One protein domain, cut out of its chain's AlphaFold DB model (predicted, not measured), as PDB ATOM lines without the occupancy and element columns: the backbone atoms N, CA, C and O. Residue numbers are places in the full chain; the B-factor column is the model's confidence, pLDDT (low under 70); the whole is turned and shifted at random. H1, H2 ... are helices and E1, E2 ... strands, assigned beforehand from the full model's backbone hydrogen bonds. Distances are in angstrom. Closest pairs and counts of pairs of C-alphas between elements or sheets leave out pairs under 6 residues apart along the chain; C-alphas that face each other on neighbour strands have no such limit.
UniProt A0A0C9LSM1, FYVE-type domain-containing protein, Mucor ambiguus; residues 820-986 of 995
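What this domain is: This is residues 820 to 986 of the 995 residues of the protein "FYVE-type domain-containing protein" of Mucor ambiguus (UniProt A0A0C9LSM1). A long, bending sheet of three strands, E1 to E3, lies partly face to face with a small hairpin, E4 and E5, as a sandwich of two sheets, and helix H1 crosses over the sheet where E2 ends and E3 begins. The short helix H3 sits near the middle, while residues 897 to 960, a long stretch of 64 residues with no named element, wind at 4 to 28 A from the mean of all C-alphas and include a far loop round Ile 927. The printed part has 167 residues with three named helices and five named strands, in the order H1 E1 E2 E3 H2 E4 E5 H3; both sheets are antiparallel, the larger in the order E1 - E2 - E3. The class is mixed, helices and strands, with under half of the residues in named elements. The whole is compact, with a radius of gyration of the C-alphas of 16.8 A and spans of 51 by 43 by 38 A.

How they stand to each other: Begin at E1, residues 845 to 852, E2, residues 858 to 869, and E3, residues 882 to 891: they form a meander, each strand the antiparallel neighbour of the one before. Look at N 848 and O 862, 2.9 A, for the hairpin E1 and E2, and at N 865 and O 886, 3.0 A, for the hairpin E2 and E3. E1 bends by 51 degrees at residue 848 and E2 by 56 degrees at residue 866. H1, residues 820 to 838, is on this sheet, making two layers, a helix on one face of a sheet; its height over the sheet is 9.0 A, and its closest C-alphas to E3 are Tyr 825 and Cys 883, 6.8 A. It runs across the strands, at 75 degrees to E2 on the local plane. In the hairpin E4, residues 961 to 966, and E5, residues 970 to 977, find N 964 and O 974 at 2.8 A. The facing parts of the two sheets are 10.6 A apart, centre to centre. H2, residues 892 to 896, is on the larger sheet; its closest C-alphas to E4 are Arg 895 and Phe 965, 6.0 A. H3, residues 980 to 984, only grazes that sheet. H1 is apart from H2 and H3. Each O i to N i+4 pair is within hydrogen-bond range in H2 and H3, and 14 of 15 in H1.

Where its parts are: Find C-alpha 820 at (65.016, -69.455, 64.765); from there H1 runs 25.6 A to C-alpha 838. E1 measures 20.2 A, E2 30.1 A, E3 27.7 A, E4 15.5 A and E5 18.2 A. H3 ends at C-alpha 984, (59.098, -80.476, 42.979).

The domain as a whole: The C-alphas farthest apart are those of Ala 854 and Ile 927, 52.9 A. The links E2 to E3 and H2 to E4 are long, and the printed part has no cut. Confidence is under 70 at 27 residues, among them 837 to 843, 874 to 881 and 921 to 929.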
ATOM      1  N   GLN A 820      64.095 -69.549  65.890       65.62
ATOM      2  CA  GLN A 820      65.016 -69.455  64.765       65.62
ATOM      3  C   GLN A 820      64.326 -69.910  63.476       65.62
ATOM      4  O   GLN A 820      64.313 -69.147  62.515       65.62
ATOM      5  N   THR A 821      63.628 -71.050  63.481       62.47
ATOM      6  CA  THR A 821      62.806 -71.494  62.338       62.47
ATOM      7  C   THR A 821      61.771 -70.435  61.944       62.47
ATOM      8  O   THR A 821      61.570 -70.144  60.766       62.47
ATOM      9  N   LYS A 822      61.143 -69.782  62.931       70.69
ATOM     10  CA  LYS A 822      60.178 -68.695  62.708       70.69
ATOM     11  C   LYS A 822      60.830 -67.421  62.149       70.69
ATOM     12  O   LYS A 822      60.192 -66.717  61.362       70.69
ATOM     13  N   LEU A 823      62.077 -67.126  62.522       75.75
ATOM     14  CA  LEU A 823      62.866 -66.026  61.964       75.75
ATOM     15  C   LEU A 823      63.317 -66.337  60.531       75.75
ATOM     16  O   LEU A 823      63.120 -65.503  59.653       75.75
ATOM     17  N   GLU A 824      63.841 -67.534  60.267       72.56
ATOM     18  CA  GLU A 824      64.229 -68.012  58.932       72.56
ATOM     19  C   GLU A 824      63.031 -68.033  57.973       72.56
ATOM     20  O   GLU A 824      63.132 -67.550  56.841       72.56
ATOM     21  N   TYR A 825      61.860 -68.477  58.442       72.38
ATOM     22  CA  TYR A 825      60.591 -68.363  57.722       72.38
ATOM     23  C   TYR A 825      60.204 -66.896  57.466       72.38
ATOM     24  O   TYR A 825      59.841 -66.537  56.347       72.38
ATOM     25  N   GLY A 826      60.312 -66.022  58.474       77.81
ATOM     26  CA  GLY A 826      60.019 -64.591  58.343       77.81
ATOM     27  C   GLY A 826      60.919 -63.885  57.324       77.81
ATOM     28  O   GLY A 826      60.423 -63.177  56.446       77.81
ATOM     29  N   VAL A 827      62.229 -64.133  57.391       81.56
ATOM     30  CA  VAL A 827      63.241 -63.617  56.461       81.56
ATOM     31  C   VAL A 827      63.046 -64.202  55.064       81.56
ATOM     32  O   VAL A 827      63.100 -63.454  54.092       81.56
ATOM     33  N   THR A 828      62.748 -65.496  54.927       72.62
ATOM     34  CA  THR A 828      62.490 -66.116  53.615       72.62
ATOM     35  C   THR A 828      61.216 -65.576  52.981       72.62
ATOM     36  O   THR A 828      61.229 -65.203  51.811       72.62
ATOM     37  N   ARG A 829      60.130 -65.434  53.748       78.25
ATOM     38  CA  ARG A 829      58.874 -64.836  53.278       78.25
ATOM     39  C   ARG A 829      59.049 -63.364  52.894       78.25
ATOM     40  O   ARG A 829      58.471 -62.922  51.903       78.25
ATOM     41  N   LEU A 830      59.883 -62.615  53.621       80.25
ATOM     42  CA  LEU A 830      60.264 -61.248  53.259       80.25
ATOM     43  C   LEU A 830      61.095 -61.218  51.966       80.25
ATOM     44  O   LEU A 830      60.720 -60.509  51.033       80.25
ATOM     45  N   LYS A 831      62.152 -62.036  51.863       78.88
ATOM     46  CA  LYS A 831      62.939 -62.213  50.630       78.88
ATOM     47  C   LYS A 831      62.043 -62.627  49.458       78.88
ATOM     48  O   LYS A 831      62.278 -62.168  48.346       78.88
ATOM     49  N   TRP A 832      61.002 -63.436  49.683       75.81
ATOM     50  CA  TRP A 832      60.078 -63.893  48.641       75.81
ATOM     51  C   TRP A 832      59.185 -62.753  48.157       75.81
ATOM     52  O   TRP A 832      59.168 -62.481  46.957       75.81
ATOM     53  N   ASN A 833      58.561 -62.005  49.074       78.56
ATOM     54  CA  ASN A 833      57.828 -60.774  48.752       78.56
ATOM     55  C   ASN A 833      58.717 -59.776  47.981       78.56
ATOM     56  O   ASN A 833      58.288 -59.208  46.979       78.56
ATOM     57  N   MET A 834      59.980 -59.607  48.392       76.56
ATOM     58  CA  MET A 834      60.961 -58.788  47.668       76.56
ATOM     59  C   MET A 834      61.328 -59.379  46.298       76.56
ATOM     60  O   MET A 834      61.512 -58.631  45.342       76.56
ATOM     61  N   SER A 835      61.391 -60.708  46.157       70.56
ATOM     62  CA  SER A 835      61.677 -61.391  44.888       70.56
ATOM     63  C   SER A 835      60.553 -61.233  43.858       70.56
ATOM     64  O   SER A 835      60.841 -61.236  42.666       70.56
ATOM     65  N   GLN A 836      59.305 -61.005  44.289       72.38
ATOM     66  CA  GLN A 836      58.204 -60.634  43.389       72.38
ATOM     67  C   GLN A 836      58.398 -59.234  42.771       72.38
ATOM     68  O   GLN A 836      57.915 -58.974  41.673       72.38
ATOM     69  N   TRP A 837      59.128 -58.341  43.450       64.25
ATOM     70  CA  TRP A 837      59.428 -56.977  42.986       64.25
ATOM     71  C   TRP A 837      60.761 -56.860  42.235       64.25
ATOM     72  O   TRP A 837      60.835 -56.235  41.181       64.25
ATOM     73  N   ILE A 838      61.824 -57.446  42.789       67.38
ATOM     74  CA  ILE A 838      63.215 -57.284  42.329       67.38
ATOM     75  C   ILE A 838      63.651 -58.470  41.444       67.38
ATOM     76  O   ILE A 838      64.568 -58.353  40.631       67.38
ATOM     77  N   GLY A 839      62.972 -59.616  41.561       59.62
ATOM     78  CA  GLY A 839      63.391 -60.888  40.979       59.62
ATOM     79  C   GLY A 839      64.500 -61.580  41.780       59.62
ATOM     80  O   GLY A 839      65.149 -60.995  42.641       59.62
ATOM     81  N   SER A 840      64.755 -62.851  41.456       61.47
ATOM     82  CA  SER A 840      65.982 -63.609  41.787       61.47
ATOM     83  C   SER A 840      66.318 -63.902  43.269       61.47
ATOM     84  O   SER A 840      67.188 -64.738  43.507       61.47
ATOM     85  N   LEU A 841      65.677 -63.272  44.260       62.16
ATOM     86  CA  LEU A 841      66.147 -63.276  45.663       62.16
ATOM     87  C   LEU A 841      65.754 -64.500  46.531       62.16
ATOM     88  O   LEU A 841      66.140 -64.560  47.699       62.16
ATOM     89  N   VAL A 842      64.983 -65.456  45.999       65.19
ATOM     90  CA  VAL A 842      64.528 -66.682  46.697       65.19
ATOM     91  C   VAL A 842      64.694 -67.911  45.799       65.19
ATOM     92  O   VAL A 842      64.978 -67.786  44.607       65.19
ATOM     93  N   GLY A 843      64.611 -69.100  46.402       67.69
ATOM     94  CA  GLY A 843      64.769 -70.393  45.743       67.69
ATOM     95  C   GLY A 843      66.216 -70.869  45.662       67.69
ATOM     96  O   GLY A 843      66.440 -72.057  45.463       67.69
ATOM     97  N   THR A 844      67.200 -69.980  45.843       78.19
ATOM     98  CA  THR A 844      68.585 -70.387  46.111       78.19
ATOM     99  C   THR A 844      68.643 -71.119  47.444       78.19
ATOM    100  O   THR A 844      68.283 -70.544  48.476       78.19
ATOM    101  N   GLY A 845      69.098 -72.362  47.399       88.19
ATOM    102  CA  GLY A 845      69.784 -72.981  48.519       88.19
ATOM    103  C   GLY A 845      71.275 -72.651  48.493       88.19
ATOM    104  O   GLY A 845      71.721 -71.827  47.691       88.19
ATOM    105  N   ASP A 846      72.021 -73.358  49.327       91.19
ATOM    106  CA  ASP A 846      73.470 -73.302  49.462       91.19
ATOM    107  C   ASP A 846      74.034 -74.737  49.395       91.19
ATOM    108  O   ASP A 846      73.309 -75.715  49.597       91.19
ATOM    109  N   ILE A 847      75.317 -74.888  49.057       91.31
ATOM    110  CA  ILE A 847      76.000 -76.193  49.095       91.31
ATOM    111  C   ILE A 847      76.512 -76.391  50.525       91.31
ATOM    112  O   ILE A 847      77.303 -75.576  50.996       91.31
ATOM    113  N   GLU A 848      76.052 -77.442  51.203       93.38
ATOM    114  CA  GLU A 848      76.459 -77.766  52.579       93.38
ATOM    115  C   GLU A 848      77.719 -78.638  52.604       93.38
ATOM    116  O   GLU A 848      78.622 -78.385  53.396       93.38
ATOM    117  N   GLU A 849      77.802 -79.634  51.717       92.31
ATOM    118  CA  GLU A 849      78.894 -80.612  51.681       92.31
ATOM    119  C   GLU A 849      79.186 -81.056  50.239       92.31
ATOM    120  O   GLU A 849      78.298 -81.068  49.378       92.31
ATOM    121  N   GLN A 850      80.443 -81.398  49.955       93.19
ATOM    122  CA  GLN A 850      80.891 -81.812  48.628       93.19
ATOM    123  C   GLN A 850      82.025 -82.840  48.739       93.19
ATOM    124  O   GLN A 850      83.178 -82.480  48.972       93.19
ATOM    125  N   ASP A 851      81.687 -84.114  48.533       92.69
ATOM    126  CA  ASP A 851      82.655 -85.211  48.453       92.69
ATOM    127  C   ASP A 851      83.373 -85.169  47.107       92.69
ATOM    128  O   ASP A 851      82.712 -85.072  46.071       92.69
ATOM    129  N   PHE A 852      84.694 -85.341  47.091       93.25
ATOM    130  CA  PHE A 852      85.486 -85.458  45.864       93.25
ATOM    131  C   PHE A 852      86.018 -86.885  45.685       93.25
ATOM    132  O   PHE A 852      86.477 -87.506  46.641       93.25
ATOM    133  N   ASP A 853      85.973 -87.395  44.451       91.00
ATOM    134  CA  ASP A 853      86.626 -88.652  44.086       91.00
ATOM    135  C   ASP A 853      88.161 -88.504  44.050       91.00
ATOM    136  O   ASP A 853      88.712 -87.402  44.119       91.00
ATOM    137  N   ALA A 854      88.877 -89.624  43.915       93.50
ATOM    138  CA  ALA A 854      90.345 -89.651  43.885       93.50
ATOM    139  C   ALA A 854      90.981 -88.906  42.686       93.50
ATOM    140  O   ALA A 854      92.205 -88.810  42.608       93.50
ATOM    141  N   LEU A 855      90.176 -88.390  41.750       91.25
ATOM    142  CA  LEU A 855      90.604 -87.560  40.621       91.25
ATOM    143  C   LEU A 855      90.236 -86.073  40.816       91.25
ATOM    144  O   LEU A 855      90.569 -85.246  39.967       91.25
ATOM    145  N   GLY A 856      89.580 -85.723  41.926       90.12
ATOM    146  CA  GLY A 856      89.163 -84.361  42.257       90.12
ATOM    147  C   GLY A 856      87.821 -83.932  41.655       90.12
ATOM    148  O   GLY A 856      87.526 -82.736  41.663       90.12
ATOM    149  N   TYR A 857      86.997 -84.855  41.145       87.81
ATOM    150  CA  TYR A 857      85.635 -84.538  40.696       87.81
ATOM    151  C   TYR A 857      84.625 -84.759  41.828       87.81
ATOM    152  O   TYR A 857      84.703 -85.775  42.517       87.81
ATOM    153  N   PRO A 858      83.632 -83.873  42.030       90.44
ATOM    154  CA  PRO A 858      82.675 -84.042  43.112       90.44
ATOM    155  C   PRO A 858      81.732 -85.231  42.865       90.44
ATOM    156  O   PRO A 858      80.913 -85.226  41.937       90.44
ATOM    157  N   GLN A 859      81.845 -86.257  43.705       91.56
ATOM    158  CA  GLN A 859      81.095 -87.507  43.615       91.56
ATOM    159  C   GLN A 859      79.665 -87.335  44.144       91.56
ATOM    160  O   GLN A 859      78.703 -87.672  43.441       91.56
ATOM    161  N   ASN A 860      79.547 -86.732  45.330       93.25
ATOM    162  CA  ASN A 860      78.297 -86.349  45.979       93.25
ATOM    163  C   ASN A 860      78.326 -84.844  46.277       93.25
ATOM    164  O   ASN A 860      79.362 -84.297  46.647       93.25
ATOM    165  N   VAL A 861      77.185 -84.170  46.136       94.06
ATOM    166  CA  VAL A 861      77.016 -82.774  46.568       94.06
ATOM    167  C   VAL A 861      75.733 -82.671  47.379       94.06
ATOM    168  O   VAL A 861      74.662 -82.977  46.852       94.06
ATOM    169  N   ILE A 862      75.828 -82.248  48.637       94.75
ATOM    170  CA  ILE A 862      74.669 -81.975  49.489       94.75
ATOM    171  C   ILE A 862      74.311 -80.498  49.355       94.75
ATOM    172  O   ILE A 862      75.139 -79.615  49.574       94.75
ATOM    173  N   ILE A 863      73.066 -80.231  48.978       94.12
ATOM    174  CA  ILE A 863      72.508 -78.883  48.848       94.12
ATOM    175  C   ILE A 863      71.278 -78.783  49.735       94.12
ATOM    176  O   ILE A 863      70.316 -79.519  49.509       94.12
ATOM    177  N   SER A 864      71.264 -77.846  50.683       93.69
ATOM    178  CA  SER A 864      70.035 -77.477  51.388       93.69
ATOM    179  C   SER A 864      69.530 -76.119  50.942       93.69
ATOM    180  O   SER A 864      70.251 -75.319  50.350       93.69
ATOM    181  N   GLY A 865      68.257 -75.843  51.190       92.19
ATOM    182  CA  GLY A 865      67.687 -74.542  50.887       92.19
ATOM    183  C   GLY A 865      66.259 -74.411  51.368       92.19
ATOM    184  O   GLY A 865      65.691 -75.332  51.954       92.19
ATOM    185  N   ILE A 866      65.667 -73.250  51.098       90.69
ATOM    186  CA  ILE A 866      64.254 -73.001  51.378       90.69
ATOM    187  C   ILE A 866      63.558 -72.628  50.071       90.69
ATOM    188  O   ILE A 866      63.881 -71.618  49.438       90.69
ATOM    189  N   CYS A 867      62.610 -73.465  49.658       89.38
ATOM    190  CA  CYS A 867      61.741 -73.206  48.517       89.38
ATOM    191  C   CYS A 867      60.419 -72.601  48.987       89.38
ATOM    192  O   CYS A 867      60.051 -72.716  50.158       89.38
ATOM    193  N   VAL A 868      59.692 -71.966  48.074       86.25
ATOM    194  CA  VAL A 868      58.372 -71.391  48.356       86.25
ATOM    195  C   VAL A 868      57.419 -71.797  47.248       86.25
ATOM    196  O   VAL A 868      57.760 -71.653  46.079       86.25
ATOM    197  N   THR A 869      56.221 -72.262  47.591       82.69
ATOM    198  CA  THR A 869      55.158 -72.460  46.599       82.69
ATOM    199  C   THR A 869      53.855 -71.804  47.033       82.69
ATOM    200  O   THR A 869      53.532 -71.710  48.220       82.69
ATOM    201  N   THR A 870      53.128 -71.321  46.032       78.94
ATOM    202  CA  THR A 870      51.749 -70.838  46.105       78.94
ATOM    203  C   THR A 870      50.734 -71.954  45.881       78.94
ATOM    204  O   THR A 870      49.572 -71.781  46.234       78.94
ATOM    205  N   GLU A 871      51.151 -73.088  45.310       79.31
ATOM    206  CA  GLU A 871      50.247 -73.963  44.567       79.31
ATOM    207  C   GLU A 871      49.450 -74.928  45.448       79.31
ATOM    208  O   GLU A 871      50.019 -75.897  45.959       79.31
ATOM    209  N   PRO A 872      48.113 -74.776  45.564       69.44
ATOM    210  CA  PRO A 872      47.303 -75.593  46.466       69.44
ATOM    211  C   PRO A 872      47.378 -77.104  46.206       69.44
ATOM    212  O   PRO A 872      47.174 -77.882  47.128       69.44
ATOM    213  N   GLY A 873      47.675 -77.531  44.973       71.12
ATOM    214  CA  GLY A 873      47.852 -78.949  44.624       71.12
ATOM    215  C   GLY A 873      49.193 -79.553  45.072       71.12
ATOM    216  O   GLY A 873      49.318 -80.773  45.143       71.12
ATOM    217  N   LEU A 874      50.182 -78.713  45.394       67.12
ATOM    218  CA  LEU A 874      51.471 -79.103  45.983       67.12
ATOM    219  C   LEU A 874      51.487 -78.914  47.510       67.12
ATOM    220  O   LEU A 874      52.458 -79.279  48.172       67.12
ATOM    221  N   LEU A 875      50.411 -78.359  48.078       63.31
ATOM    222  CA  LEU A 875      50.307 -77.985  49.481       63.31
ATOM    223  C   LEU A 875      49.245 -78.820  50.212       63.31
ATOM    224  O   LEU A 875      48.107 -78.914  49.764       63.31
ATOM    225  N   PRO A 876      49.527 -79.342  51.419       56.81
ATOM    226  CA  PRO A 876      48.525 -80.052  52.219       56.81
ATOM    227  C   PRO A 876      47.436 -79.137  52.823       56.81
ATOM    228  O   PRO A 876      46.588 -79.625  53.570       56.81
ATOM    229  N   LYS A 877      47.471 -77.817  52.569       59.91
ATOM    230  CA  LYS A 877      46.419 -76.829  52.886       59.91
ATOM    231  C   LYS A 877      46.448 -75.695  51.841       59.91
ATOM    232  O   LYS A 877      47.541 -75.211  51.567       59.91
ATOM    233  N   PRO A 878      45.300 -75.239  51.302       56.00
ATOM    234  CA  PRO A 878      45.270 -74.358  50.127       56.00
ATOM    235  C   PRO A 878      45.605 -72.880  50.400       56.00
ATOM    236  O   PRO A 878      46.110 -72.206  49.510       56.00
ATOM    237  N   ASP A 879      45.342 -72.364  51.605       56.03
ATOM    238  CA  ASP A 879      45.303 -70.908  51.860       56.03
ATOM    239  C   ASP A 879      46.605 -70.320  52.448       56.03
ATOM    240  O   ASP A 879      46.596 -69.245  53.055       56.03
ATOM    241  N   GLN A 880      47.728 -71.038  52.360       67.81
ATOM    242  CA  GLN A 880      48.984 -70.651  53.010       67.81
ATOM    243  C   GLN A 880      50.169 -70.815  52.063       67.81
ATOM    244  O   GLN A 880      50.466 -71.923  51.643       67.81
ATOM    245  N   VAL A 881      50.898 -69.726  51.800       68.69
ATOM    246  CA  VAL A 881      52.238 -69.792  51.197       68.69
ATOM    247  C   VAL A 881      53.137 -70.575  52.151       68.69
ATOM    248  O   VAL A 881      53.471 -70.059  53.221       68.69
ATOM    249  N   ILE A 882      53.505 -71.808  51.797       77.38
ATOM    250  CA  ILE A 882      54.402 -72.625  52.621       77.38
ATOM    251  C   ILE A 882      55.822 -72.495  52.075       77.38
ATOM    252  O   ILE A 882      56.089 -72.725  50.893       77.38
ATOM    253  N   CYS A 883      56.731 -72.111  52.966       82.75
ATOM    254  CA  CYS A 883      58.162 -72.237  52.742       82.75
ATOM    255  C   CYS A 883      58.571 -73.626  53.247       82.75
ATOM    256  O   CYS A 883      58.239 -73.959  54.382       82.75
ATOM    257  N   HIS A 884      59.261 -74.428  52.440       85.31
ATOM    258  CA  HIS A 884      59.758 -75.743  52.860       85.31
ATOM    259  C   HIS A 884      61.285 -75.747  52.873       85.31
ATOM    260  O   HIS A 884      61.900 -75.352  51.878       85.31
ATOM    261  N   LYS A 885      61.896 -76.239  53.960       89.31
ATOM    262  CA  LYS A 885      63.323 -76.573  53.957       89.31
ATOM    263  C   LYS A 885      63.518 -77.910  53.237       89.31
ATOM    264  O   LYS A 885      62.885 -78.907  53.586       89.31
ATOM    265  N   TYR A 886      64.384 -77.914  52.233       91.38
ATOM    266  CA  TYR A 886      64.770 -79.098  51.470       91.38
ATOM    267  C   TYR A 886      66.257 -79.389  51.669       91.38
ATOM    268  O   TYR A 886      67.038 -78.471  51.920       91.38
ATOM    269  N   ILE A 887      66.639 -80.659  51.537       92.44
ATOM    270  CA  ILE A 887      68.026 -81.120  51.427       92.44
ATOM    271  C   ILE A 887      68.060 -82.095  50.245       92.44
ATOM    272  O   ILE A 887      67.166 -82.927  50.127       92.44
ATOM    273  N   ILE A 888      69.038 -81.983  49.349       93.62
ATOM    274  CA  ILE A 888      69.199 -82.868  48.189       93.62
ATOM    275  C   ILE A 888      70.615 -83.430  48.169       93.62
ATOM    276  O   ILE A 888      71.579 -82.668  48.178       93.62
ATOM    277  N   HIS A 889      70.730 -84.752  48.060       94.12
ATOM    278  CA  HIS A 889      71.997 -85.439  47.821       94.12
ATOM    279  C   HIS A 889      72.150 -85.681  46.315       94.12
ATOM    280  O   HIS A 889      71.437 -86.498  45.727       94.12
ATOM    281  N   LEU A 890      73.053 -84.948  45.664       94.31
ATOM    282  CA  LEU A 890      73.285 -85.040  44.225       94.31
ATOM    283  C   LEU A 890      74.480 -85.938  43.903       94.31
ATOM    284  O   LEU A 890      75.627 -85.488  43.901       94.31
ATOM    285  N   THR A 891      74.198 -87.190  43.547       94.19
ATOM    286  CA  THR A 891      75.182 -88.079  42.910       94.19
ATOM    287  C   THR A 891      75.603 -87.534  41.542       94.19
ATOM    288  O   THR A 891      74.801 -86.903  40.847       94.19
ATOM    289  N   ARG A 892      76.832 -87.826  41.097       92.31
ATOM    290  CA  ARG A 892      77.333 -87.496  39.742       92.31
ATOM    291  C   ARG A 892      76.344 -87.851  38.619       92.31
ATOM    292  O   ARG A 892      76.121 -87.039  37.723       92.31
ATOM    293  N   GLU A 893      75.690 -89.010  38.699       92.44
ATOM    294  CA  GLU A 893      74.626 -89.411  37.766       92.44
ATOM    295  C   GLU A 893      73.422 -88.458  37.820       92.44
ATOM    296  O   GLU A 893      72.970 -87.975  36.781       92.44
ATOM    297  N   SER A 894      72.928 -88.122  39.018       93.94
ATOM    298  CA  SER A 894      71.809 -87.186  39.196       93.94
ATOM    299  C   SER A 894      72.139 -85.789  38.666       93.94
ATOM    300  O   SER A 894      71.264 -85.141  38.092       93.94
ATOM    301  N   ARG A 895      73.392 -85.335  38.802       93.25
ATOM    302  CA  ARG A 895      73.867 -84.052  38.252       93.25
ATOM    303  C   ARG A 895      73.805 -84.036  36.719       93.25
ATOM    304  O   ARG A 895      73.339 -83.055  36.148       93.25
ATOM    305  N   LEU A 896      74.188 -85.134  36.065       91.44
ATOM    306  CA  LEU A 896      74.190 -85.266  34.599       91.44
ATOM    307  C   LEU A 896      72.804 -85.550  33.985       91.44
ATOM    308  O   LEU A 896      72.543 -85.136  32.857       91.44
ATOM    309  N   THR A 897      71.923 -86.250  34.707       92.12
ATOM    310  CA  THR A 897      70.617 -86.725  34.201       92.12
ATOM    311  C   THR A 897      69.441 -85.873  34.688       92.12
ATOM    312  O   THR A 897      68.776 -85.212  33.891       92.12
ATOM    313  N   LYS A 898      69.182 -85.857  36.003       94.31
ATOM    314  CA  LYS A 898      68.051 -85.159  36.630       94.31
ATOM    315  C   LYS A 898      68.272 -83.639  36.628       94.31
ATOM    316  O   LYS A 898      67.397 -82.889  36.195       94.31
ATOM    317  N   PHE A 899      69.435 -83.169  37.081       95.62
ATOM    318  CA  PHE A 899      69.756 -81.750  37.312       95.62
ATOM    319  C   PHE A 899      70.505 -81.094  36.137       95.62
ATOM    320  O   PHE A 899      71.277 -80.158  36.329       95.62
ATOM    321  N   ARG A 900      70.266 -81.543  34.900       95.38
ATOM    322  CA  ARG A 900      70.871 -80.935  33.707       95.38
ATOM    323  C   ARG A 900      70.359 -79.503  33.457       95.38
ATOM    324  O   ARG A 900      69.157 -79.226  33.547       95.38
ATOM    325  N   LEU A 901      71.286 -78.617  33.085       96.62
ATOM    326  CA  LEU A 901      71.021 -77.312  32.478       96.62
ATOM    327  C   LEU A 901      70.694 -77.506  30.988       96.62
ATOM    328  O   LEU A 901      71.453 -78.141  30.254       96.62
ATOM    329  N   LEU A 902      69.548 -76.988  30.550       96.44
ATOM    330  CA  LEU A 902      69.057 -77.134  29.179       96.44
ATOM    331  C   LEU A 902      69.663 -76.047  28.273       96.44
ATOM    332  O   LEU A 902      69.715 -74.882  28.675       96.44
ATOM    333  N   ASP A 903      70.095 -76.392  27.056       96.25
ATOM    334  CA  ASP A 903      70.732 -75.435  26.139       96.25
ATOM    335  C   ASP A 903      69.718 -74.347  25.729       96.25
ATOM    336  O   ASP A 903      68.586 -74.686  25.382       96.25
ATOM    337  N   PRO A 904      70.069 -73.047  25.712       96.69
ATOM    338  CA  PRO A 904      69.168 -71.984  25.257       96.69
ATOM    339  C   PRO A 904      68.555 -72.179  23.857       96.69
ATOM    340  O   PRO A 904      67.520 -71.584  23.567       96.69
ATOM    341  N   LYS A 905      69.146 -73.017  22.989       96.38
ATOM    342  CA  LYS A 905      68.559 -73.432  21.698       96.38
ATOM    343  C   LYS A 905      67.364 -74.383  21.846       96.38
ATOM    344  O   LYS A 905      66.501 -74.407  20.974       96.38
ATOM    345  N   GLU A 906      67.321 -75.155  22.930       96.62
ATOM    346  CA  GLU A 906      66.252 -76.099  23.292       96.62
ATOM    347  C   GLU A 906      65.090 -75.385  24.030       96.62
ATOM    348  O   GLU A 906      64.074 -76.007  24.343       96.62
ATOM    349  N   TRP A 907      65.211 -74.083  24.332       97.62
ATOM    350  CA  TRP A 907      64.178 -73.313  25.038       97.62
ATOM    351  C   TRP A 907      63.043 -72.858  24.106       97.62
ATOM    352  O   TRP A 907      63.239 -72.536  22.931       97.62
ATOM    353  N   VAL A 908      61.833 -72.746  24.658       97.50
ATOM    354  CA  VAL A 908      60.664 -72.219  23.949       97.50
ATOM    355  C   VAL A 908      60.865 -70.722  23.681       97.50
ATOM    356  O   VAL A 908      61.021 -69.916  24.601       97.50
ATOM    357  N   ARG A 909      60.863 -70.336  22.399       97.00
ATOM    358  CA  ARG A 909      61.035 -68.939  21.965       97.00
ATOM    359  C   ARG A 909      59.922 -68.052  22.532       97.00
ATOM    360  O   ARG A 909      58.751 -68.364  22.345       97.00
ATOM    361  N   ASP A 910      60.269 -66.904  23.123       93.81
ATOM    362  CA  ASP A 910      59.313 -65.994  23.790       93.81
ATOM    363  C   ASP A 910      58.073 -65.650  22.946       93.81
ATOM    364  O   ASP A 910      56.955 -65.598  23.461       93.81
ATOM    365  N   GLY A 911      58.255 -65.439  21.638       94.06
ATOM    366  CA  GLY A 911      57.168 -65.110  20.710       94.06
ATOM    367  C   GLY A 911      56.178 -66.250  20.437       94.06
ATOM    368  O   GLY A 911      55.090 -65.988  19.941       94.06
ATOM    369  N   HIS A 912      56.519 -67.500  20.765       95.00
ATOM    370  CA  HIS A 912      55.638 -68.661  20.586       95.00
ATOM    371  C   HIS A 912      54.641 -68.829  21.743       95.00
ATOM    372  O   HIS A 912      53.788 -69.713  21.699       95.00
ATOM    373  N   THR A 913      54.753 -68.024  22.805       95.88
ATOM    374  CA  THR A 913      53.996 -68.239  24.038       95.88
ATOM    375  C   THR A 913      53.389 -66.939  24.555       95.88
ATOM    376  O   THR A 913      54.089 -65.989  24.922       95.88
ATOM    377  N   SER A 914      52.058 -66.905  24.605       96.62
ATOM    378  CA  SER A 914      51.247 -65.794  25.120       96.62
ATOM    379  C   SER A 914      50.734 -66.009  26.548       96.62
ATOM    380  O   SER A 914      50.303 -65.039  27.158       96.62
ATOM    381  N   LYS A 915      50.800 -67.228  27.102       97.00
ATOM    382  CA  LYS A 915      50.341 -67.567  28.462       97.00
ATOM    383  C   LYS A 915      51.334 -68.452  29.209       97.00
ATOM    384  O   LYS A 915      52.072 -69.208  28.581       97.00
ATOM    385  N   CYS A 916      51.327 -68.384  30.537       97.19
ATOM    386  CA  CYS A 916      52.132 -69.247  31.399       97.19
ATOM    387  C   CYS A 916      51.904 -70.740  31.089       97.19
ATOM    388  O   CYS A 916      50.782 -71.234  31.166       97.19
ATOM    389  N   GLN A 917      52.973 -71.485  30.790       96.25
ATOM    390  CA  GLN A 917      52.901 -72.915  30.454       96.25
ATOM    391  C   GLN A 917      52.827 -73.830  31.692       96.25
ATOM    392  O   GLN A 917      53.167 -75.009  31.615       96.25
ATOM    393  N   PHE A 918      52.405 -73.305  32.847       94.00
ATOM    394  CA  PHE A 918      52.185 -74.115  34.041       94.00
ATOM    395  C   PHE A 918      50.866 -74.883  33.952       94.00
ATOM    396  O   PHE A 918      49.838 -74.332  33.552       94.00
ATOM    397  N   GLN A 919      50.911 -76.153  34.352       89.75
ATOM    398  CA  GLN A 919      49.769 -77.054  34.394       89.75
ATOM    399  C   GLN A 919      49.865 -77.921  35.655       89.75
ATOM    400  O   GLN A 919      50.803 -78.707  35.803       89.75
ATOM    401  N   ILE A 920      48.882 -77.812  36.549       79.94
ATOM    402  CA  ILE A 920      48.725 -78.742  37.671       79.94
ATOM    403  C   ILE A 920      48.055 -80.010  37.147       79.94
ATOM    404  O   ILE A 920      46.890 -79.988  36.743       79.94
ATOM    405  N   GLN A 921      48.772 -81.127  37.210       69.31
ATOM    406  CA  GLN A 921      48.163 -82.454  37.177       69.31
ATOM    407  C   GLN A 921      47.691 -82.782  38.601       69.31
ATOM    408  O   GLN A 921      48.461 -83.300  39.409       69.31
ATOM    409  N   ASP A 922      46.443 -82.428  38.931       61.41
ATOM    410  CA  ASP A 922      45.832 -82.788  40.218       61.41
ATOM    411  C   ASP A 922      45.785 -84.321  40.334       61.41
ATOM    412  O   ASP A 922      44.986 -84.980  39.670       61.41
ATOM    413  N   ARG A 923      46.648 -84.901  41.180       57.75
ATOM    414  CA  ARG A 923      46.849 -86.360  41.308       57.75
ATOM    415  C   ARG A 923      45.727 -87.082  42.087       57.75
ATOM    416  O   ARG A 923      45.970 -88.109  42.710       57.75
ATOM    417  N   HIS A 924      44.515 -86.531  42.091       60.44
ATOM    418  CA  HIS A 924      43.335 -87.095  42.750       60.44
ATOM    419  C   HIS A 924      42.244 -87.327  41.690       60.44
ATOM    420  O   HIS A 924      41.537 -86.403  41.291       60.44
ATOM    421  N   ASP A 925      42.146 -88.571  41.210       57.16
ATOM    422  CA  ASP A 925      41.608 -88.935  39.883       57.16
ATOM    423  C   ASP A 925      40.137 -88.590  39.579       57.16
ATOM    424  O   ASP A 925      39.749 -88.574  38.411       57.16
ATOM    425  N   TYR A 926      39.313 -88.305  40.589       56.53
ATOM    426  CA  TYR A 926      37.858 -88.142  40.439       56.53
ATOM    427  C   TYR A 926      37.449 -87.012  39.470       56.53
ATOM    428  O   TYR A 926      36.447 -87.150  38.769       56.53
ATOM    429  N   ILE A 927      38.209 -85.911  39.369       53.53
ATOM    430  CA  ILE A 927      37.916 -84.839  38.400       53.53
ATOM    431  C   ILE A 927      39.200 -84.353  37.716       53.53
ATOM    432  O   ILE A 927      39.877 -83.452  38.210       53.53
ATOM    433  N   LYS A 928      39.480 -84.882  36.515       55.88
ATOM    434  CA  LYS A 928      40.616 -84.516  35.640       55.88
ATOM    435  C   LYS A 928      40.506 -83.113  35.014       55.88
ATOM    436  O   LYS A 928      40.594 -82.948  33.800       55.88
ATOM    437  N   ARG A 929      40.336 -82.074  35.835       60.31
ATOM    438  CA  ARG A 929      40.485 -80.667  35.425       60.31
ATOM    439  C   ARG A 929      41.905 -80.204  35.720       60.31
ATOM    440  O   ARG A 929      42.159 -79.620  36.770       60.31
ATOM    441  N   ALA A 930      42.815 -80.465  34.783       70.62
ATOM    442  CA  ALA A 930      44.167 -79.924  34.840       70.62
ATOM    443  C   ALA A 930      44.101 -78.389  34.901       70.62
ATOM    444  O   ALA A 930      43.588 -77.751  33.979       70.62
ATOM    445  N   LYS A 931      44.572 -77.794  36.001       81.19
ATOM    446  CA  LYS A 931      44.535 -76.336  36.165       81.19
ATOM    447  C   LYS A 931      45.709 -75.730  35.411       81.19
ATOM    448  O   LYS A 931      46.859 -75.963  35.774       81.19
ATOM    449  N   HIS A 932      45.415 -74.971  34.364       90.12
ATOM    450  CA  HIS A 932      46.404 -74.155  33.671       90.12
ATOM    451  C   HIS A 932      46.514 -72.786  34.344       90.12
ATOM    452  O   HIS A 932      45.540 -72.285  34.903       90.12
ATOM    453  N   CYS A 933      47.691 -72.166  34.283       92.81
ATOM    454  CA  CYS A 933      47.848 -70.790  34.736       92.81
ATOM    455  C   CYS A 933      47.361 -69.813  33.651       92.81
ATOM    456  O   CYS A 933      48.018 -69.629  32.629       92.81
ATOM    457  N   ASP A 934      46.241 -69.131  33.904       93.50
ATOM    458  CA  ASP A 934      45.639 -68.160  32.976       93.50
ATOM    459  C   ASP A 934      46.459 -66.869  32.762       93.50
ATOM    460  O   ASP A 934      46.059 -66.015  31.968       93.50
ATOM    461  N   ALA A 935      47.605 -66.710  33.439       95.44
ATOM    462  CA  ALA A 935      48.440 -65.515  33.363       95.44
ATOM    463  C   ALA A 935      48.992 -65.286  31.943       95.44
ATOM    464  O   ALA A 935      49.923 -65.961  31.490       95.44
ATOM    465  N   GLU A 936      48.425 -64.294  31.257       97.00
ATOM    466  CA  GLU A 936      48.861 -63.846  29.935       97.00
ATOM    467  C   GLU A 936      50.129 -62.982  30.030       97.00
ATOM    468  O   GLU A 936      50.276 -62.151  30.928       97.00
ATOM    469  N   PHE A 937      51.058 -63.166  29.095       97.44
ATOM    470  CA  PHE A 937      52.323 -62.440  29.046       97.44
ATOM    471  C   PHE A 937      52.183 -61.088  28.342       97.44
ATOM    472  O   PHE A 937      51.736 -61.006  27.198       97.44
ATOM    473  N   GLY A 938      52.670 -60.029  28.987       95.19
ATOM    474  CA  GLY A 938      52.581 -58.656  28.492       95.19
ATOM    475  C   GLY A 938      53.643 -57.743  29.101       95.19
ATOM    476  O   GLY A 938      54.695 -58.200  29.543       95.19
ATOM    477  N   VAL A 939      53.372 -56.434  29.134       93.50
ATOM    478  CA  VAL A 939      54.318 -55.428  29.664       93.50
ATOM    479  C   VAL A 939      54.569 -55.618  31.166       93.50
ATOM    480  O   VAL A 939      55.707 -55.512  31.624       93.50
ATOM    481  N   PHE A 940      53.513 -55.928  31.925       93.12
ATOM    482  CA  PHE A 940      53.584 -56.158  33.371       93.12
ATOM    483  C   PHE A 940      53.963 -57.607  33.699       93.12
ATOM    484  O   PHE A 940      54.932 -57.843  34.421       93.12
ATOM    485  N   GLN A 941      53.250 -58.584  33.126       95.19
ATOM    486  CA  GLN A 941      53.554 -59.996  33.335       95.19
ATOM    487  C   GLN A 941      54.658 -60.460  32.381       95.19
ATOM    488  O   GLN A 941      54.408 -60.835  31.234       95.19
ATOM    489  N   ARG A 942      55.896 -60.444  32.878       95.56
ATOM    490  CA  ARG A 942      57.082 -60.886  32.137       95.56
ATOM    491  C   ARG A 942      57.115 -62.408  31.949       95.56
ATOM    492  O   ARG A 942      56.509 -63.158  32.718       95.56
ATOM    493  N   ARG A 943      57.846 -62.822  30.911       96.94
ATOM    494  CA  ARG A 943      58.181 -64.211  30.567       96.94
ATOM    495  C   ARG A 943      59.417 -64.673  31.336       96.94
ATOM    496  O   ARG A 943      60.383 -63.917  31.455       96.94
ATOM    497  N   HIS A 944      59.402 -65.911  31.821       97.00
ATOM    498  CA  HIS A 944      60.535 -66.523  32.512       97.00
ATOM    499  C   HIS A 944      60.709 -67.991  32.104       97.00
ATOM    500  O   HIS A 944      59.888 -68.837  32.447       97.00
ATOM    501  N   HIS A 945      61.799 -68.317  31.409       98.00
ATOM    502  CA  HIS A 945      62.132 -69.706  31.081       98.00
ATOM    503  C   HIS A 945      62.495 -70.527  32.322       98.00
ATOM    504  O   HIS A 945      63.292 -70.079  33.155       98.00
ATOM    505  N   CYS A 946      62.002 -71.761  32.406       97.94
ATOM    506  CA  CYS A 946      62.627 -72.783  33.240       97.94
ATOM    507  C   CYS A 946      63.925 -73.241  32.564       97.94
ATOM    508  O   CYS A 946      63.895 -73.777  31.460       97.94
ATOM    509  N   ARG A 947      65.064 -73.097  33.242       97.69
ATOM    510  CA  ARG A 947      66.387 -73.482  32.716       97.69
ATOM    511  C   ARG A 947      66.609 -75.001  32.621       97.69
ATOM    512  O   ARG A 947      67.632 -75.424  32.102       97.69
ATOM    513  N   SER A 948      65.665 -75.816  33.101       97.06
ATOM    514  CA  SER A 948      65.742 -77.286  33.055       97.06
ATOM    515  C   SER A 948      64.753 -77.934  32.072       97.06
ATOM    516  O   SER A 948      65.000 -79.048  31.626       97.06
ATOM    517  N   CYS A 949      63.660 -77.256  31.684       97.56
ATOM    518  CA  CYS A 949      62.710 -77.763  30.675       97.56
ATOM    519  C   CYS A 949      62.403 -76.794  29.521       97.56
ATOM    520  O   CYS A 949      61.569 -77.106  28.677       97.56
ATOM    521  N   GLY A 950      63.014 -75.606  29.480       97.81
ATOM    522  CA  GLY A 950      62.917 -74.659  28.362       97.81
ATOM    523  C   GLY A 950      61.582 -73.916  28.216       97.81
ATOM    524  O   GLY A 950      61.527 -72.928  27.490       97.81
ATOM    525  N   HIS A 951      60.520 -74.347  28.899       97.81
ATOM    526  CA  HIS A 951      59.182 -73.750  28.827       97.81
ATOM    527  C   HIS A 951      59.108 -72.383  29.535       97.81
ATOM    528  O   HIS A 951      59.939 -72.072  30.393       97.81
ATOM    529  N   VAL A 952      58.103 -71.572  29.186       97.75
ATOM    530  CA  VAL A 952      57.928 -70.181  29.631       97.75
ATOM    531  C   VAL A 952      56.833 -70.049  30.695       97.75
ATOM    532  O   VAL A 952      55.681 -70.432  30.488       97.75
ATOM    533  N   PHE A 953      57.175 -69.433  31.825       97.25
ATOM    534  CA  PHE A 953      56.328 -69.308  33.013       97.25
ATOM    535  C   PHE A 953      56.202 -67.850  33.476       97.25
ATOM    536  O   PHE A 953      57.017 -66.994  33.115       97.25
ATOM    537  N   CYS A 954      55.180 -67.554  34.282       96.56
ATOM    538  CA  CYS A 954      55.110 -66.306  35.040       96.56
ATOM    539  C   CYS A 954      56.087 -66.332  36.234       96.56
ATOM    540  O   CYS A 954      56.714 -67.351  36.534       96.56
ATOM    541  N   GLN A 955      56.248 -65.188  36.902       94.38
ATOM    542  CA  GLN A 955      57.191 -65.022  38.017       94.38
ATOM    543  C   GLN A 955      56.830 -65.901  39.231       94.38
ATOM    544  O   GLN A 955      57.734 -66.339  39.936       94.38
ATOM    545  N   GLU A 956      55.540 -66.170  39.444       92.62
ATOM    546  CA  GLU A 956      54.988 -66.996  40.526       92.62
ATOM    547  C   GLU A 956      55.402 -68.469  40.367       92.62
ATOM    548  O   GLU A 956      56.296 -68.925  41.083       92.62
ATOM    549  N   HIS A 957      54.897 -69.129  39.316       94.56
ATOM    550  CA  HIS A 957      55.165 -70.526  38.922       94.56
ATOM    551  C   HIS A 957      56.621 -70.851  38.525       94.56
ATOM    552  O   HIS A 957      56.919 -71.926  37.995       94.56
ATOM    553  N   SER A 958      57.533 -69.893  38.696       95.44
ATOM    554  CA  SER A 958      58.970 -70.061  38.488       95.44
ATOM    555  C   SER A 958      59.803 -69.264  39.491       95.44
ATOM    556  O   SER A 958      60.896 -68.793  39.169       95.44
ATOM    557  N   SER A 959      59.279 -69.053  40.700       93.56
ATOM    558  CA  SER A 959      59.973 -68.288  41.743       93.56
ATOM    559  C   SER A 959      61.177 -69.033  42.343       93.56
ATOM    560  O   SER A 959      62.065 -68.390  42.907       93.56
ATOM    561  N   ASN A 960      61.253 -70.357  42.163       94.88
ATOM    562  CA  ASN A 960      62.305 -71.223  42.697       94.88
ATOM    563  C   ASN A 960      63.542 -71.370  41.778       94.88
ATOM    564  O   ASN A 960      63.525 -71.073  40.577       94.88
ATOM    565  N   LYS A 961      64.647 -71.860  42.353       95.81
ATOM    566  CA  LYS A 961      65.919 -72.148  41.669       95.81
ATOM    567  C   LYS A 961      66.461 -73.510  42.094       95.81
ATOM    568  O   LYS A 961      66.107 -74.003  43.157       95.81
ATOM    569  N   LEU A 962      67.333 -74.089  41.276       96.00
ATOM    570  CA  LEU A 962      68.130 -75.276  41.599       96.00
ATOM    571  C   LEU A 962      69.540 -75.116  41.009       96.00
ATOM    572  O   LEU A 962      69.689 -74.378  40.031       96.00
ATOM    573  N   PRO A 963      70.561 -75.803  41.548       95.88
ATOM    574  CA  PRO A 963      71.843 -75.918  40.877       95.88
ATOM    575  C   PRO A 963      71.672 -76.862  39.679       95.88
ATOM    576  O   PRO A 963      71.273 -78.017  39.844       95.88
ATOM    577  N   LEU A 964      71.926 -76.360  38.471       96.06
ATOM    578  CA  LEU A 964      71.838 -77.124  37.227       96.06
ATOM    579  C   LEU A 964      73.214 -77.242  36.564       96.06
ATOM    580  O   LEU A 964      73.951 -76.262  36.465       96.06
ATOM    581  N   PHE A 965      73.553 -78.437  36.089       94.50
ATOM    582  CA  PHE A 965      74.893 -78.791  35.618       94.50
ATOM    583  C   PHE A 965      74.921 -78.939  34.095       94.50
ATOM    584  O   PHE A 965      73.967 -79.426  33.484       94.50
ATOM    585  N   ILE A 966      76.022 -78.529  33.467       92.81
ATOM    586  CA  ILE A 966      76.206 -78.664  32.020       92.81
ATOM    587  C   ILE A 966      76.754 -80.069  31.732       92.81
ATOM    588  O   ILE A 966      77.663 -80.548  32.405       92.81
ATOM    589  N   SER A 967      76.234 -80.736  30.699       83.94
ATOM    590  CA  SER A 967      76.627 -82.105  30.322       83.94
ATOM    591  C   SER A 967      78.048 -82.236  29.744       83.94
ATOM    592  O   SER A 967      78.418 -83.304  29.271       83.94
ATOM    593  N   ASN A 968      78.850 -81.168  29.765       82.50
ATOM    594  CA  ASN A 968      80.247 -81.130  29.322       82.50
ATOM    595  C   ASN A 968      81.252 -81.511  30.433       82.50
ATOM    596  O   ASN A 968      82.452 -81.334  30.243       82.50
ATOM    597  N   GLY A 969      80.774 -81.969  31.597       71.12
ATOM    598  CA  GLY A 969      81.616 -82.255  32.765       71.12
ATOM    599  C   GLY A 969      81.975 -81.025  33.604       71.12
ATOM    600  O   GLY A 969      82.853 -81.106  34.457       71.12
ATOM    601  N   GLN A 970      81.322 -79.877  33.391       79.19
ATOM    602  CA  GLN A 970      81.491 -78.715  34.260       79.19
ATOM    603  C   GLN A 970      80.713 -78.914  35.570       79.19
ATOM    604  O   GLN A 970      79.511 -78.666  35.655       79.19
ATOM    605  N   ASP A 971      81.428 -79.358  36.601       80.19
ATOM    606  CA  ASP A 971      80.845 -79.758  37.884       80.19
ATOM    607  C   ASP A 971      80.393 -78.601  38.796       80.19
ATOM    608  O   ASP A 971      79.685 -78.838  39.775       80.19
ATOM    609  N   CYS A 972      80.727 -77.346  38.480       82.94
ATOM    610  CA  CYS A 972      80.160 -76.181  39.160       82.94
ATOM    611  C   CYS A 972      78.771 -75.832  38.587       82.94
ATOM    612  O   CYS A 972      78.650 -75.137  37.578       82.94
ATOM    613  N   GLY A 973      77.718 -76.337  39.237       90.62
ATOM    614  CA  GLY A 973      76.325 -76.112  38.836       90.62
ATOM    615  C   GLY A 973      75.881 -74.647  38.955       90.62
ATOM    616  O   GLY A 973      76.179 -73.967  39.936       90.62
ATOM    617  N   GLU A 974      75.131 -74.160  37.966       93.88
ATOM    618  CA  GLU A 974      74.570 -72.806  37.951       93.88
ATOM    619  C   GLU A 974      73.269 -72.752  38.768       93.88
ATOM    620  O   GLU A 974      72.361 -73.549  38.535       93.88
ATOM    621  N   TRP A 975      73.134 -71.778  39.677       94.81
ATOM    622  CA  TRP A 975      71.906 -71.518  40.450       94.81
ATOM    623  C   TRP A 975      70.781 -70.913  39.595       94.81
ATOM    624  O   TRP A 975      70.417 -69.733  39.683       94.81
ATOM    625  N   ALA A 976      70.221 -71.767  38.749       95.94
ATOM    626  CA  ALA A 976      69.345 -71.430  37.650       95.94
ATOM    627  C   ALA A 976      67.856 -71.511  38.034       95.94
ATOM    628  O   ALA A 976      67.423 -72.351  38.824       95.94
ATOM    629  N   ARG A 977      67.037 -70.624  37.452       96.44
ATOM    630  CA  ARG A 977      65.585 -70.578  37.700       96.44
ATOM    631  C   ARG A 977      64.885 -71.811  37.124       96.44
ATOM    632  O   ARG A 977      65.044 -72.113  35.940       96.44
ATOM    633  N   VAL A 978      64.024 -72.444  37.913       96.62
ATOM    634  CA  VAL A 978      63.163 -73.548  37.469       96.62
ATOM    635  C   VAL A 978      61.685 -73.200  37.647       96.62
ATOM    636  O   VAL A 978      61.350 -72.312  38.425       96.62
ATOM    637  N   CYS A 979      60.795 -73.862  36.901       95.94
ATOM    638  CA  CYS A 979      59.370 -73.839  37.226       95.94
ATOM    639  C   CYS A 979      59.073 -74.814  38.360       95.94
ATOM    640  O   CYS A 979      59.831 -75.765  38.568       95.94
ATOM    641  N   ASP A 980      57.954 -74.624  39.049       92.81
ATOM    642  CA  ASP A 980      57.663 -75.414  40.246       92.81
ATOM    643  C   ASP A 980      57.467 -76.902  39.923       92.81
ATOM    644  O   ASP A 980      57.958 -77.753  40.657       92.81
ATOM    645  N   THR A 981      56.914 -77.253  38.755       92.00
ATOM    646  CA  THR A 981      56.877 -78.651  38.282       92.00
ATOM    647  C   THR A 981      58.279 -79.259  38.202       92.00
ATOM    648  O   THR A 981      58.485 -80.382  38.650       92.00
ATOM    649  N   CYS A 982      59.257 -78.514  37.672       94.75
ATOM    650  CA  CYS A 982      60.648 -78.965  37.575       94.75
ATOM    651  C   CYS A 982      61.404 -78.914  38.903       94.75
ATOM    652  O   CYS A 982      62.396 -79.630  39.037       94.75
ATOM    653  N   PHE A 983      60.969 -78.075  39.842       94.44
ATOM    654  CA  PHE A 983      61.485 -78.034  41.201       94.44
ATOM    655  C   PHE A 983      61.024 -79.280  41.970       94.44
ATOM    656  O   PHE A 983      61.832 -80.146  42.301       94.44
ATOM    657  N   TYR A 984      59.711 -79.426  42.161       90.38
ATOM    658  CA  TYR A 984      59.098 -80.476  42.979       90.38
ATOM    659  C   TYR A 984      59.292 -81.895  42.419       90.38
ATOM    660  O   TYR A 984      59.299 -82.852  43.191       90.38
ATOM    661  N   SER A 985      59.540 -82.056  41.113       90.88
ATOM    662  CA  SER A 985      59.937 -83.347  40.530       90.88
ATOM    663  C   SER A 985      61.392 -83.753  40.817       90.88
ATOM    664  O   SER A 985      61.759 -84.888  40.526       90.88
ATOM    665  N   ARG A 986      62.240 -82.838  41.311       91.75
ATOM    666  CA  ARG A 986      63.693 -83.037  41.491       91.75
ATOM    667  C   ARG A 986      64.139 -83.154  42.940       91.75
ATOM    668  O   ARG A 986      65.028 -83.944  43.220       91.75
TER     669      ARG A 986